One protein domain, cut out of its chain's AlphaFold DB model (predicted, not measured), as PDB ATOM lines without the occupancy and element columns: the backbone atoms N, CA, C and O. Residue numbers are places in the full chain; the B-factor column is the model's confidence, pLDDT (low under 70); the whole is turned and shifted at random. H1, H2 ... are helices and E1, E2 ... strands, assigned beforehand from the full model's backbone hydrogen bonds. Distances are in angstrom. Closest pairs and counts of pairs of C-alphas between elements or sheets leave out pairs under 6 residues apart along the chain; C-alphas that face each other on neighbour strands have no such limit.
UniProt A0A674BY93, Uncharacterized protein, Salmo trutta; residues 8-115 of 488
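AT A GLANCE: This is residues 8 to 115 of the 488 residues of an uncharacterized protein of Salmo trutta (UniProt A0A674BY93). Two four-stranded sheets lie face to face as a sandwich, their strands crossed at 38 degrees; E2 comes close to E1 and E8 along one side, while the long link of residues 52 to 70 joins E4 to E5 on the other. The short helix H1 packs at one end of the strongly twisted sheet E1 E8 E7 E4. The 108 printed residues follow the order E1 H1 E2 E3 E4 E5 E6 E7 E8, and both sheets, ordered E2 E3 E6 E5 and E1 E8 E7 E4, are antiparallel. The class is mostly strand, though under half of the residues, 51, are in named elements. The whole is compact and rounded, with a radius of gyration of the C-alphas of 12.8 A and spans of 31 by 29 by 28 A.

HOW THE PARTS SIT: Start at the hairpin of E2, residues 29 to 32, and E3, residues 36 to 42, where N 31 and O 38 are 2.8 A apart. Beside E3, look for E6, residues 78 to 84, with N 39 and O 81 at 2.8 A. E5, residues 71 to 74, forms a hairpin with E6; N 73 and O 80 are 2.8 A apart. Turn to the other sheet, whose facing part is 10.2 A away centre to centre. Its inner strands, E7, residues 98 to 104, and E8, residues 107 to 113, form a hairpin with N 102 and O 109 at 2.8 A. At its edges find E1, residues 10 to 13, with N 12 and O 110 at 2.9 A, and E4, residues 49 to 51, with N 50 and O 103 at 2.9 A. Between the sheets, the closest C-alphas of E2 and E8 are those of Cys 32 and Cys 113, 5.7 A apart. H1, residues 17 to 24, is on the sheet E1 E8 E7 E4 at a height of 8.9 A, over E8 and slantwise to the strands, at 47 degrees to E8 on the local plane. The closest C-alphas of H1 and E8 are those of Lys 19 and Thr 107, 6.9 A apart. In H1 every O i to N i+4 pair is within hydrogen-bond range.

IN THESE COORDINATES: Find C-alpha 10 at (41.418, 61.728, 65.429), where E1 begins. E3 starts at C-alpha 36, (35.328, 73.101, 71.205), and runs 19.9 A; E6 measures 20.1 A, E7 19.1 A. E8 runs 19.9 A to C-alpha 113 at (41.906, 67.875, 67.224).

THE WHOLE: The farthest C-alphas, of Trp 76 and Glu 94, are 37.3 A apart. The printed part has no cut. The links E4 to E5 and E6 to E7 are long, with 19 and 13 residues. Mean pLDDT of the printed part is 81.3; residues 46 to 47, 54 to 56, 62 to 67 and 115 are under 70.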
ATOM      1  N   VAL A   8      37.146  66.913  61.015       80.19
ATOM      2  CA  VAL A   8      37.227  65.564  61.577       80.19
ATOM      3  C   VAL A   8      38.459  65.471  62.481       80.19
ATOM      4  O   VAL A   8      39.582  65.747  62.049       80.19
ATOM      5  N   GLY A   9      38.239  65.112  63.741       79.38
ATOM      6  CA  GLY A   9      39.287  64.817  64.711       79.38
ATOM      7  C   GLY A   9      39.803  63.388  64.593       79.38
ATOM      8  O   GLY A   9      39.347  62.589  63.777       79.38
ATOM      9  N   LYS A  10      40.798  63.055  65.410       86.81
ATOM     10  CA  LYS A  10      41.418  61.728  65.429       86.81
ATOM     11  C   LYS A  10      41.162  61.049  66.764       86.81
ATOM     12  O   LYS A  10      41.144  61.688  67.813       86.81
ATOM     13  N   ILE A  11      41.033  59.730  66.719       86.31
ATOM     14  CA  ILE A  11      40.969  58.873  67.899       86.31
ATOM     15  C   ILE A  11      42.135  57.900  67.819       86.31
ATOM     16  O   ILE A  11      42.358  57.267  66.787       86.31
ATOM     17  N   ARG A  12      42.897  57.793  68.903       85.94
ATOM     18  CA  ARG A  12      43.999  56.837  69.039       85.94
ATOM     19  C   ARG A  12      43.731  55.952  70.245       85.94
ATOM     20  O   ARG A  12      43.401  56.454  71.315       85.94
ATOM     21  N   VAL A  13      43.899  54.647  70.083       85.06
ATOM     22  CA  VAL A  13      43.806  53.677  71.177       85.06
ATOM     23  C   VAL A  13      45.209  53.176  71.479       85.06
ATOM     24  O   VAL A  13      45.939  52.795  70.566       85.06
ATOM     25  N   LEU A  14      45.587  53.184  72.751       80.31
ATOM     26  CA  LEU A  14      46.838  52.616  73.236       80.31
ATOM     27  C   LEU A  14      46.478  51.409  74.100       80.31
ATOM     28  O   LEU A  14      45.886  51.564  75.164       80.31
ATOM     29  N   GLY A  15      46.797  50.203  73.641       74.62
ATOM     30  CA  GLY A  15      46.524  48.992  74.407       74.62
ATOM     31  C   GLY A  15      46.301  47.758  73.546       74.62
ATOM     32  O   GLY A  15      46.638  47.718  72.367       74.62
ATOM     33  N   GLU A  16      45.737  46.736  74.180       81.00
ATOM     34  CA  GLU A  16      45.479  45.426  73.589       81.00
ATOM     35  C   GLU A  16      44.476  45.496  72.423       81.00
ATOM     36  O   GLU A  16      43.433  46.149  72.522       81.00
ATOM     37  N   ILE A  17      44.763  44.773  71.335       76.38
ATOM     38  CA  ILE A  17      43.987  44.801  70.082       76.38
ATOM     39  C   ILE A  17      42.509  44.463  70.326       76.38
ATOM     40  O   ILE A  17      41.631  45.176  69.849       76.38
ATOM     41  N   ALA A  18      42.213  43.452  71.149       77.00
ATOM     42  CA  ALA A  18      40.837  43.051  71.458       77.00
ATOM     43  C   ALA A  18      40.025  44.165  72.150       77.00
ATOM     44  O   ALA A  18      38.827  44.338  71.897       77.00
ATOM     45  N   LYS A  19      40.675  44.964  73.007       77.44
ATOM     46  CA  LYS A  19      40.045  46.121  73.656       77.44
ATOM     47  C   LYS A  19      39.897  47.283  72.676       77.44
ATOM     48  O   LYS A  19      38.846  47.920  72.662       77.44
ATOM     49  N   ALA A  20      40.884  47.505  71.809       78.75
ATOM     50  CA  ALA A  20      40.794  48.498  70.743       78.75
ATOM     51  C   ALA A  20      39.639  48.206  69.773       78.75
ATOM     52  O   ALA A  20      38.845  49.098  69.487       78.75
ATOM     53  N   GLU A  21      39.459  46.957  69.348       81.94
ATOM     54  CA  GLU A  21      38.318  46.560  68.518       81.94
ATOM     55  C   GLU A  21      36.981  46.808  69.216       81.94
ATOM     56  O   GLU A  21      36.040  47.321  68.610       81.94
ATOM     57  N   SER A  22      36.875  46.463  70.502       83.50
ATOM     58  CA  SER A  22      35.641  46.698  71.247       83.50
ATOM     59  C   SER A  22      35.351  48.187  71.460       83.50
ATOM     60  O   SER A  22      34.174  48.536  71.584       83.50
ATOM     61  N   TRP A  23      36.375  49.043  71.514       84.00
ATOM     62  CA  TRP A  23      36.213  50.495  71.489       84.00
ATOM     63  C   TRP A  23      35.716  50.970  70.118       84.00
ATOM     64  O   TRP A  23      34.723  51.687  70.046       84.00
ATOM     65  N   MET A  24      36.324  50.493  69.028       84.56
ATOM     66  CA  MET A  24      35.933  50.870  67.662       84.56
ATOM     67  C   MET A  24      34.508  50.430  67.295       84.56
ATOM     68  O   MET A  24      33.822  51.142  66.569       84.56
ATOM     69  N   ARG A  25      34.010  49.315  67.850       86.00
ATOM     70  CA  ARG A  25      32.600  48.887  67.703       86.00
ATOM     71  C   ARG A  25      31.590  49.871  68.294       86.00
ATOM     72  O   ARG A  25      30.400  49.724  68.037       86.00
ATOM     73  N   MET A  26      32.038  50.817  69.117       84.06
ATOM     74  CA  MET A  26      31.186  51.886  69.627       84.06
ATOM     75  C   MET A  26      31.133  53.103  68.694       84.06
ATOM     76  O   MET A  26      30.622  54.140  69.097       84.06
ATOM     77  N   GLU A  27      31.679  52.997  67.478       87.88
ATOM     78  CA  GLU A  27      31.670  54.054  66.459       87.88
ATOM     79  C   GLU A  27      32.045  55.432  67.034       87.88
ATOM     80  O   GLU A  27      31.243  56.366  66.976       87.88
ATOM     81  N   PRO A  28      33.223  55.560  67.673       89.31
ATOM     82  CA  PRO A  28      33.627  56.823  68.256       89.31
ATOM     83  C   PRO A  28      33.944  57.827  67.139       89.31
ATOM     84  O   PRO A  28      34.700  57.524  66.215       89.31
ATOM     85  N   GLU A  29      33.395  59.031  67.246       90.56
ATOM     86  CA  GLU A  29      33.578  60.128  66.297       90.56
ATOM     87  C   GLU A  29      34.051  61.374  67.040       90.56
ATOM     88  O   GLU A  29      33.528  61.702  68.104       90.56
ATOM     89  N   VAL A  30      35.054  62.064  66.493       90.69
ATOM     90  CA  VAL A  30      35.519  63.343  67.036       90.69
ATOM     91  C   VAL A  30      35.257  64.434  66.018       90.69
ATOM     92  O   VAL A  30      35.791  64.404  64.910       90.69
ATOM     93  N   GLU A  31      34.488  65.428  66.434       90.62
ATOM     94  CA  GLU A  31      34.267  66.659  65.695       90.62
ATOM     95  C   GLU A  31      35.063  67.789  66.348       90.62
ATOM     96  O   GLU A  31      34.966  68.042  67.547       90.62
ATOM     97  N   CYS A  32      35.859  68.479  65.546       86.69
ATOM     98  CA  CYS A  32      36.660  69.617  65.964       86.69
ATOM     99  C   CYS A  32      35.992  70.891  65.463       86.69
ATOM    100  O   CYS A  32      36.016  71.184  64.264       86.69
ATOM    101  N   GLY A  33      35.393  71.633  66.387       76.44
ATOM    102  CA  GLY A  33      34.888  72.974  66.151       76.44
ATOM    103  C   GLY A  33      35.977  74.032  66.316       76.44
ATOM    104  O   GLY A  33      37.158  73.732  66.527       76.44
ATOM    105  N   ASP A  34      35.549  75.288  66.222       71.19
ATOM    106  CA  ASP A  34      36.427  76.455  66.315       71.19
ATOM    107  C   ASP A  34      36.962  76.647  67.746       71.19
ATOM    108  O   ASP A  34      38.145  76.921  67.925       71.19
ATOM    109  N   GLU A  35      36.116  76.429  68.758       73.44
ATOM    110  CA  GLU A  35      36.440  76.642  70.183       73.44
ATOM    111  C   GLU A  35      36.321  75.364  71.032       73.44
ATOM    112  O   GLU A  35      36.841  75.291  72.150       73.44
ATOM    113  N   THR A  36      35.648  74.343  70.503       84.25
ATOM    114  CA  THR A  36      35.328  73.101  71.205       84.25
ATOM    115  C   THR A  36      35.687  71.877  70.379       84.25
ATOM    116  O   THR A  36      35.789  71.924  69.153       84.25
ATOM    117  N   MET A  37      35.842  70.755  71.069       89.12
ATOM    118  CA  MET A  37      35.871  69.429  70.476       89.12
ATOM    119  C   MET A  37      34.754  68.578  71.069       89.12
ATOM    120  O   MET A  37      34.449  68.675  72.260       89.12
ATOM    121  N   THR A  38      34.150  67.754  70.227       90.69
ATOM    122  CA  THR A  38      33.010  66.908  70.566       90.69
ATOM    123  C   THR A  38      33.368  65.463  70.281       90.69
ATOM    124  O   THR A  38      33.773  65.134  69.172       90.69
ATOM    125  N   LEU A  39      33.203  64.597  71.273       91.44
ATOM    126  CA  LEU A  39      33.286  63.154  71.132       91.44
ATOM    127  C   LEU A  39      31.872  62.567  71.125       91.44
ATOM    128  O   LEU A  39      31.157  62.647  72.123       91.44
ATOM    129  N   GLY A  40      31.490  61.954  70.013       90.31
ATOM    130  CA  GLY A  40      30.320  61.093  69.901       90.31
ATOM    131  C   GLY A  40      30.719  59.634  70.086       90.31
ATOM    132  O   GLY A  40      31.709  59.186  69.518       90.31
ATOM    133  N   VAL A  41      29.964  58.878  70.877       89.50
ATOM    134  CA  VAL A  41      30.135  57.426  71.017       89.50
ATOM    135  C   VAL A  41      28.769  56.763  70.988       89.50
ATOM    136  O   VAL A  41      27.865  57.156  71.727       89.50
ATOM    137  N   ARG A  42      28.628  55.716  70.179       86.62
ATOM    138  CA  ARG A  42      27.421  54.896  70.091       86.62
ATOM    139  C   ARG A  42      27.587  53.609  70.889       86.62
ATOM    140  O   ARG A  42      28.461  52.787  70.653       86.62
ATOM    141  N   GLY A  43      26.700  53.381  71.838       77.06
ATOM    142  CA  GLY A  43      26.571  52.128  72.562       77.06
ATOM    143  C   GLY A  43      26.286  52.330  74.042       77.06
ATOM    144  O   GLY A  43      26.806  53.229  74.697       77.06
ATOM    145  N   ARG A  44      25.524  51.396  74.618       70.62
ATOM    146  CA  ARG A  44      25.091  51.417  76.031       70.62
ATOM    147  C   ARG A  44      26.235  51.438  77.060       70.62
ATOM    148  O   ARG A  44      25.995  51.623  78.244       70.62
ATOM    149  N   ARG A  45      27.475  51.195  76.625       71.12
ATOM    150  CA  ARG A  45      28.674  51.050  77.471       71.12
ATOM    151  C   ARG A  45      29.549  52.305  77.512       71.12
ATOM    152  O   ARG A  45      30.603  52.269  78.146       71.12
ATOM    153  N   ALA A  46      29.119  53.401  76.884       69.94
ATOM    154  CA  ALA A  46      29.831  54.678  76.919       69.94
ATOM    155  C   ALA A  46      29.935  55.269  78.344       69.94
ATOM    156  O   ALA A  46      30.830  56.057  78.621       69.94
ATOM    157  N   ILE A  47      29.099  54.802  79.282       69.06
ATOM    158  CA  ILE A  47      29.143  55.152  80.713       69.06
ATOM    159  C   ILE A  47      30.465  54.800  81.419       69.06
ATOM    160  O   ILE A  47      30.750  55.341  82.481       69.06
ATOM    161  N   HIS A  48      31.273  53.893  80.855       77.44
ATOM    162  CA  HIS A  48      32.570  53.496  81.423       77.44
ATOM    163  C   HIS A  48      33.736  54.363  80.940       77.44
ATOM    164  O   HIS A  48      34.895  54.011  81.169       77.44
ATOM    165  N   LEU A  49      33.445  55.434  80.204       85.38
ATOM    166  CA  LEU A  49      34.450  56.371  79.746       85.38
ATOM    167  C   LEU A  49      34.827  57.314  80.892       85.38
ATOM    168  O   LEU A  49      33.967  57.931  81.524       85.38
ATOM    169  N   LEU A  50      36.124  57.399  81.158       87.62
ATOM    170  CA  LEU A  50      36.712  58.224  82.205       87.62
ATOM    171  C   LEU A  50      37.705  59.204  81.572       87.62
ATOM    172  O   LEU A  50      38.329  58.877  80.564       87.62
ATOM    173  N   VAL A  51      37.897  60.379  82.167       86.69
ATOM    174  CA  VAL A  51      39.021  61.259  81.815       86.69
ATOM    175  C   VAL A  51      40.249  60.803  82.573       86.69
ATOM    176  O   VAL A  51      40.208  60.661  83.799       86.69
ATOM    177  N   ASP A  52      41.336  60.593  81.840       84.50
ATOM    178  CA  ASP A  52      42.613  60.229  82.427       84.50
ATOM    179  C   ASP A  52      43.306  61.485  82.970       84.50
ATOM    180  O   ASP A  52      43.733  62.382  82.236       84.50
ATOM    181  N   ARG A  53      43.383  61.571  84.296       78.00
ATOM    182  CA  ARG A  53      44.041  62.669  84.993       78.00
ATOM    183  C   ARG A  53      45.443  62.188  85.320       78.00
ATOM    184  O   ARG A  53      45.621  61.541  86.330       78.00
ATOM    185  N   ALA A  54      46.444  62.525  84.513       67.88
ATOM    186  CA  ALA A  54      47.818  62.013  84.668       67.88
ATOM    187  C   ALA A  54      48.378  61.931  86.117       67.88
ATOM    188  O   ALA A  54      49.181  61.051  86.398       67.88
ATOM    189  N   ASN A  55      47.953  62.824  87.026       63.50
ATOM    190  CA  ASN A  55      48.398  62.880  88.427       63.50
ATOM    191  C   ASN A  55      47.315  62.468  89.457       63.50
ATOM    192  O   ASN A  55      47.495  62.698  90.650       63.50
ATOM    193  N   ALA A  56      46.171  61.931  89.027       66.06
ATOM    194  CA  ALA A  56      45.046  61.544  89.880       66.06
ATOM    195  C   ALA A  56      44.320  60.308  89.317       66.06
ATOM    196  O   ALA A  56      44.582  59.858  88.206       66.06
ATOM    197  N   SER A  57      43.385  59.732  90.072       74.38
ATOM    198  CA  SER A  57      42.559  58.646  89.539       74.38
ATOM    199  C   SER A  57      41.704  59.134  88.362       74.38
ATOM    200  O   SER A  57      41.212  60.268  88.349       74.38
ATOM    201  N   ALA A  58      41.531  58.263  87.362       79.31
ATOM    202  CA  ALA A  58      40.650  58.538  86.237       79.31
ATOM    203  C   ALA A  58      39.223  58.790  86.750       79.31
ATOM    204  O   ALA A  58      38.688  58.007  87.537       79.31
ATOM    205  N   GLY A  59      38.629  59.907  86.332       76.38
ATOM    206  CA  GLY A  59      37.337  60.372  86.841       76.38
ATOM    207  C   GLY A  59      36.221  60.210  85.810       76.38
ATOM    208  O   GLY A  59      36.486  60.374  84.617       76.38
ATOM    209  N   PRO A  60      34.974  59.920  86.217       77.12
ATOM    210  CA  PRO A  60      33.871  59.792  85.274       77.12
ATOM    211  C   PRO A  60      33.515  61.144  84.657       77.12
ATOM    212  O   PRO A  60      33.553  62.177  85.330       77.12
ATOM    213  N   LEU A  61      33.126  61.120  83.378       75.56
ATOM    214  CA  LEU A  61      32.841  62.328  82.595       75.56
ATOM    215  C   LEU A  61      31.815  63.248  83.270       75.56
ATOM    216  O   LEU A  61      32.001  64.456  83.306       75.56
ATOM    217  N   ALA A  62      30.766  62.670  83.859       67.12
ATOM    218  CA  ALA A  62      29.668  63.414  84.477       67.12
ATOM    219  C   ALA A  62      30.020  64.076  85.826       67.12
ATOM    220  O   ALA A  62      29.314  64.985  86.251       67.12
ATOM    221  N   GLN A  63      31.078  63.631  86.519       66.81
ATOM    222  CA  GLN A  63      31.492  64.207  87.814       66.81
ATOM    223  C   GLN A  63      32.557  65.297  87.670       66.81
ATOM    224  O   GLN A  63      32.924  65.940  88.651       66.81
ATOM    225  N   LEU A  64      33.069  65.508  86.459       63.94
ATOM    226  CA  LEU A  64      33.899  66.660  86.145       63.94
ATOM    227  C   LEU A  64      32.963  67.857  85.938       63.94
ATOM    228  O   LEU A  64      32.566  68.158  84.817       63.94
ATOM    229  N   SER A  65      32.531  68.449  87.048       54.03
ATOM    230  CA  SER A  65      31.550  69.532  87.099       54.03
ATOM    231  C   SER A  65      31.938  70.745  86.235       54.03
ATOM    232  O   SER A  65      33.085  70.922  85.819       54.03
ATOM    233  N   SER A  66      30.938  71.598  86.000       55.78
ATOM    234  CA  SER A  66      30.909  72.839  85.208       55.78
ATOM    235  C   SER A  66      32.103  73.799  85.329       55.78
ATOM    236  O   SER A  66      32.234  74.684  84.490       55.78
ATOM    237  N   GLU A  67      32.972  73.651  86.329       60.62
ATOM    238  CA  GLU A  67      34.177  74.474  86.498       60.62
ATOM    239  C   GLU A  67      35.211  74.253  85.384       60.62
ATOM    240  O   GLU A  67      35.916  75.182  85.004       60.62
ATOM    241  N   CYS A  68      35.273  73.044  84.817       73.50
ATOM    242  CA  CYS A  68      36.197  72.714  83.727       73.50
ATOM    243  C   CYS A  68      35.595  72.908  82.323       73.50
ATOM    244  O   CYS A  68      36.265  72.614  81.334       73.50
ATOM    245  N   GLY A  69      34.342  73.372  82.222       77.44
ATOM    246  CA  GLY A  69      33.678  73.673  80.947       77.44
ATOM    247  C   GLY A  69      33.181  72.462  80.147       77.44
ATOM    248  O   GLY A  69      32.821  72.610  78.982       77.44
ATOM    249  N   TYR A  70      33.153  71.264  80.733       85.00
ATOM    250  CA  TYR A  70      32.657  70.070  80.053       85.00
ATOM    251  C   TYR A  70      31.135  70.007  79.999       85.00
ATOM    252  O   TYR A  70      30.452  70.367  80.957       85.00
ATOM    253  N   THR A  71      30.610  69.448  78.913       84.69
ATOM    254  CA  THR A  71      29.197  69.085  78.790       84.69
ATOM    255  C   THR A  71      29.086  67.626  78.379       84.69
ATOM    256  O   THR A  71      29.683  67.196  77.395       84.69
ATOM    257  N   VAL A  72      28.319  66.853  79.147       85.62
ATOM    258  CA  VAL A  72      28.035  65.446  78.859       85.62
ATOM    259  C   VAL A  72      26.546  65.313  78.601       85.62
ATOM    260  O   VAL A  72      25.734  65.525  79.502       85.62
ATOM    261  N   GLU A  73      26.187  64.901  77.396       84.75
ATOM    262  CA  GLU A  73      24.840  64.466  77.067       84.75
ATOM    263  C   GLU A  73      24.851  62.961  76.844       84.75
ATOM    264  O   GLU A  73      25.617  62.434  76.040       84.75
ATOM    265  N   SER A  74      23.992  62.245  77.563       79.75
ATOM    266  CA  SER A  74      23.826  60.808  77.372       79.75
ATOM    267  C   SER A  74      22.376  60.491  77.044       79.75
ATOM    268  O   SER A  74      21.437  60.970  77.679       79.75
ATOM    269  N   LYS A  75      22.202  59.675  76.014       81.69
ATOM    270  CA  LYS A  75      20.956  59.036  75.605       81.69
ATOM    271  C   LYS A  75      21.134  57.527  75.757       81.69
ATOM    272  O   LYS A  75      22.240  57.023  75.927       81.69
ATOM    273  N   TRP A  76      20.044  56.773  75.627       75.44
ATOM    274  CA  TRP A  76      20.049  55.313  75.802       75.44
ATOM    275  C   TRP A  76      21.096  54.563  74.952       75.44
ATOM    276  O   TRP A  76      21.552  53.485  75.335       75.44
ATOM    277  N   ARG A  77      21.465  55.099  73.782       82.88
ATOM    278  CA  ARG A  77      22.468  54.506  72.886       82.88
ATOM    279  C   ARG A  77      23.596  55.442  72.495       82.88
ATOM    280  O   ARG A  77      24.519  54.954  71.870       82.88
ATOM    281  N   ASP A  78      23.560  56.707  72.881       84.88
ATOM    282  CA  ASP A  78      24.509  57.695  72.377       84.88
ATOM    283  C   ASP A  78      25.056  58.501  73.543       84.88
ATOM    284  O   ASP A  78      24.310  58.889  74.441       84.88
ATOM    285  N   LEU A  79      26.355  58.753  73.528       88.06
ATOM    286  CA  LEU A  79      27.005  59.687  74.427       88.06
ATOM    287  C   LEU A  79      27.666  60.765  73.580       88.06
ATOM    288  O   LEU A  79      28.438  60.458  72.674       88.06
ATOM    289  N   THR A  80      27.364  62.013  73.899       89.44
ATOM    290  CA  THR A  80      27.980  63.195  73.312       89.44
ATOM    291  C   THR A  80      28.712  63.927  74.420       89.44
ATOM    292  O   THR A  80      28.123  64.326  75.424       89.44
ATOM    293  N   PHE A  81      30.016  64.076  74.253       89.25
ATOM    294  CA  PHE A  81      30.882  64.738  75.208       89.25
ATOM    295  C   PHE A  81      31.555  65.931  74.547       89.25
ATOM    296  O   PHE A  81      32.368  65.758  73.645       89.25
ATOM    297  N   VAL A  82      31.197  67.134  74.981       88.75
ATOM    298  CA  VAL A  82      31.690  68.395  74.424       88.75
ATOM    299  C   VAL A  82      32.603  69.059  75.437       88.75
ATOM    300  O   VAL A  82      32.274  69.141  76.624       88.75
ATOM    301  N   LEU A  83      33.738  69.567  74.969       88.31
ATOM    302  CA  LEU A  83      34.666  70.311  75.803       88.31
ATOM    303  C   LEU A  83      35.378  71.425  75.031       88.31
ATOM    304  O   LEU A  83      35.709  71.232  73.858       88.31
ATOM    305  N   PRO A  84      35.651  72.577  75.660       84.88
ATOM    306  CA  PRO A  84      36.493  73.599  75.059       84.88
ATOM    307  C   PRO A  84      37.970  73.180  75.064       84.88
ATOM    308  O   PRO A  84      38.410  72.379  75.891       84.88
ATOM    309  N   TYR A  85      38.773  73.743  74.158       82.94
ATOM    310  CA  TYR A  85      40.212  73.435  74.085       82.94
ATOM    311  C   TYR A  85      41.008  73.875  75.326       82.94
ATOM    312  O   TYR A  85      42.076  73.327  75.594       82.94
ATOM    313  N   ASN A  86      40.498  74.848  76.089       78.81
ATOM    314  CA  ASN A  86      41.072  75.307  77.359       78.81
ATOM    315  C   ASN A  86      40.511  74.562  78.585       78.81
ATOM    316  O   ASN A  86      40.775  74.976  79.716       78.81
ATOM    317  N   ALA A  87      39.732  73.497  78.377       83.38
ATOM    318  CA  ALA A  87      39.229  72.682  79.465       83.38
ATOM    319  C   ALA A  87      40.371  72.005  80.233       83.38
ATOM    320  O   ALA A  87      41.490  71.828  79.742       83.38
ATOM    321  N   CYS A  88      40.063  71.574  81.453       84.25
ATOM    322  CA  CYS A  88      40.998  70.822  82.280       84.25
ATOM    323  C   CYS A  88      41.548  69.591  81.534       84.25
ATOM    324  O   CYS A  88      40.912  69.039  80.649       84.25
ATOM    325  N   HIS A  89      42.744  69.127  81.894       84.75
ATOM    326  CA  HIS A  89      43.350  67.888  81.365       84.75
ATOM    327  C   HIS A  89      43.549  67.796  79.837       84.75
ATOM    328  O   HIS A  89      44.194  66.844  79.390       84.75
ATOM    329  N   VAL A  90      43.094  68.775  79.050       87.00
ATOM    330  CA  VAL A  90      43.466  68.937  77.649       87.00
ATOM    331  C   VAL A  90      44.927  69.360  77.605       87.00
ATOM    332  O   VAL A  90      45.358  70.279  78.304       87.00
ATOM    333  N   LYS A  91      45.712  68.659  76.795       86.06
ATOM    334  CA  LYS A  91      47.132  68.938  76.591       86.06
ATOM    335  C   LYS A  91      47.374  69.242  75.128       86.06
ATOM    336  O   LYS A  91      46.694  68.702  74.262       86.06
ATOM    337  N   GLN A  92      48.364  70.078  74.863       83.25
ATOM    338  CA  GLN A  92      48.863  70.282  73.513       83.25
ATOM    339  C   GLN A  92      50.042  69.327  73.278       83.25
ATOM    340  O   GLN A  92      50.983  69.318  74.074       83.25
ATOM    341  N   GLU A  93      49.964  68.491  72.241       82.94
ATOM    342  CA  GLU A  93      51.096  67.667  71.788       82.94
ATOM    343  C   GLU A  93      52.072  68.519  70.943       82.94
ATOM    344  O   GLU A  93      51.759  69.641  70.546       82.94
ATOM    345  N   GLU A  94      53.286  68.011  70.698       72.56
ATOM    346  CA  GLU A  94      54.359  68.725  69.978       72.56
ATOM    347  C   GLU A  94      53.957  69.136  68.552       72.56
ATOM    348  O   GLU A  94      54.370  70.184  68.061       72.56
ATOM    349  N   ASP A  95      53.082  68.354  67.917       73.25
ATOM    350  CA  ASP A  95      52.509  68.648  66.600       73.25
ATOM    351  C   ASP A  95      51.436  69.758  66.628       73.25
ATOM    352  O   ASP A  95      50.804  70.053  65.611       73.25
ATOM    353  N   GLY A  96      51.219  70.369  67.794       71.88
ATOM    354  CA  GLY A  96      50.242  71.418  68.032       71.88
ATOM    355  C   GLY A  96      48.834  70.901  68.316       71.88
ATOM    356  O   GLY A  96      47.988  71.710  68.682       71.88
ATOM    357  N   SER A  97      48.556  69.599  68.200       82.81
ATOM    358  CA  SER A  97      47.209  69.053  68.393       82.81
ATOM    359  C   SER A  97      46.738  69.179  69.839       82.81
ATOM    360  O   SER A  97      47.477  68.879  70.777       82.81
ATOM    361  N   TYR A  98      45.468  69.536  70.019       88.44
ATOM    362  CA  TYR A  98      44.808  69.436  71.315       88.44
ATOM    363  C   TYR A  98      44.382  68.003  71.559       88.44
ATOM    364  O   TYR A  98      43.709  67.408  70.719       88.44
ATOM    365  N   VAL A  99      44.765  67.457  72.706       90.81
ATOM    366  CA  VAL A  99      44.543  66.064  73.067       90.81
ATOM    367  C   VAL A  99      43.897  65.986  74.434       90.81
ATOM    368  O   VAL A  99      44.452  66.474  75.419       90.81
ATOM    369  N   LEU A 100      42.754  65.309  74.500       91.31
ATOM    370  CA  LEU A 100      42.186  64.868  75.762       91.31
ATOM    371  C   LEU A 100      42.471  63.369  75.944       91.31
ATOM    372  O   LEU A 100      41.994  62.549  75.147       91.31
ATOM    373  N   PRO A 101      43.239  62.993  76.979       91.25
ATOM    374  CA  PRO A 101      43.424  61.604  77.343       91.25
ATOM    375  C   PRO A 101      42.199  61.093  78.113       91.25
ATOM    376  O   PRO A 101      41.680  61.716  79.041       91.25
ATOM    377  N   LEU A 102      41.735  59.927  77.703       90.69
ATOM    378  CA  LEU A 102      40.571  59.235  78.219       90.69
ATOM    379  C   LEU A 102      40.966  57.801  78.572       90.69
ATOM    380  O   LEU A 102      41.973  57.260  78.112       90.69
ATOM    381  N   ASN A 103      40.134  57.154  79.371       88.94
ATOM    382  CA  ASN A 103      40.286  55.762  79.731       88.94
ATOM    383  C   ASN A 103      38.950  55.047  79.542       88.94
ATOM    384  O   ASN A 103      37.938  55.415  80.140       88.94
ATOM    385  N   TRP A 104      38.954  54.014  78.706       87.19
ATOM    386  CA  TRP A 104      37.809  53.146  78.497       87.19
ATOM    387  C   TRP A 104      38.114  51.744  79.023       87.19
ATOM    388  O   TRP A 104      38.908  51.006  78.437       87.19
ATOM    389  N   ARG A 105      37.474  51.359  80.135       84.31
ATOM    390  CA  ARG A 105      37.636  50.025  80.757       84.31
ATOM    391  C   ARG A 105      39.106  49.628  80.985       84.31
ATOM    392  O   ARG A 105      39.508  48.497  80.708       84.31
ATOM    393  N   GLY A 106      39.918  50.572  81.446       82.31
ATOM    394  CA  GLY A 106      41.353  50.380  81.654       82.31
ATOM    395  C   GLY A 106      42.199  50.517  80.385       82.31
ATOM    396  O   GLY A 106      43.404  50.310  80.458       82.31
ATOM    397  N   THR A 107      41.602  50.851  79.238       84.94
ATOM    398  CA  THR A 107      42.309  51.073  77.968       84.94
ATOM    399  C   THR A 107      42.487  52.571  77.743       84.94
ATOM    400  O   THR A 107      41.484  53.272  77.579       84.94
ATOM    401  N   PRO A 108      43.726  53.083  77.722       87.56
ATOM    402  CA  PRO A 108      43.986  54.465  77.360       87.56
ATOM    403  C   PRO A 108      43.533  54.758  75.926       87.56
ATOM    404  O   PRO A 108      43.954  54.108  74.963       87.56
ATOM    405  N   VAL A 109      42.679  55.763  75.776       89.50
ATOM    406  CA  VAL A 109      42.243  56.282  74.479       89.50
ATOM    407  C   VAL A 109      42.469  57.784  74.448       89.50
ATOM    408  O   VAL A 109      42.383  58.466  75.461       89.50
ATOM    409  N   LYS A 110      42.816  58.319  73.289       90.38
ATOM    410  CA  LYS A 110      43.067  59.744  73.095       90.38
ATOM    411  C   LYS A 110      42.145  60.242  72.004       90.38
ATOM    412  O   LYS A 110      42.143  59.673  70.913       90.38
ATOM    413  N   MET A 111      41.414  61.311  72.283       90.25
ATOM    414  CA  MET A 111      40.793  62.120  71.238       90.25
ATOM    415  C   MET A 111      41.689  63.319  70.959       90.25
ATOM    416  O   MET A 111      42.227  63.916  71.897       90.25
ATOM    417  N   SER A 112      41.876  63.652  69.685       90.12
ATOM    418  CA  SER A 112      42.673  64.802  69.295       90.12
ATOM    419  C   SER A 112      42.064  65.615  68.169       90.12
ATOM    420  O   SER A 112      41.449  65.085  67.242       90.12
ATOM    421  N   CYS A 113      42.290  66.920  68.244       87.94
ATOM    422  CA  CYS A 113      41.906  67.875  67.224       87.94
ATOM    423  C   CYS A 113      43.142  68.613  66.711       87.94
ATOM    424  O   CYS A 113      43.917  69.136  67.518       87.94
ATOM    425  N   PRO A 114      43.347  68.663  65.382       79.12
ATOM    426  CA  PRO A 114      44.434  69.441  64.819       79.12
ATOM    427  C   PRO A 114      44.153  70.926  65.046       79.12
ATOM    428  O   PRO A 114      43.032  71.398  64.823       79.12
ATOM    429  N   VAL A 115      45.184  71.680  65.423       65.88
ATOM    430  CA  VAL A 115      45.124  73.139  65.333       65.88
ATOM    431  C   VAL A 115      44.959  73.477  63.864       65.88
ATOM    432  O   VAL A 115      45.848  73.241  63.045       65.88
TER     433      VAL A 115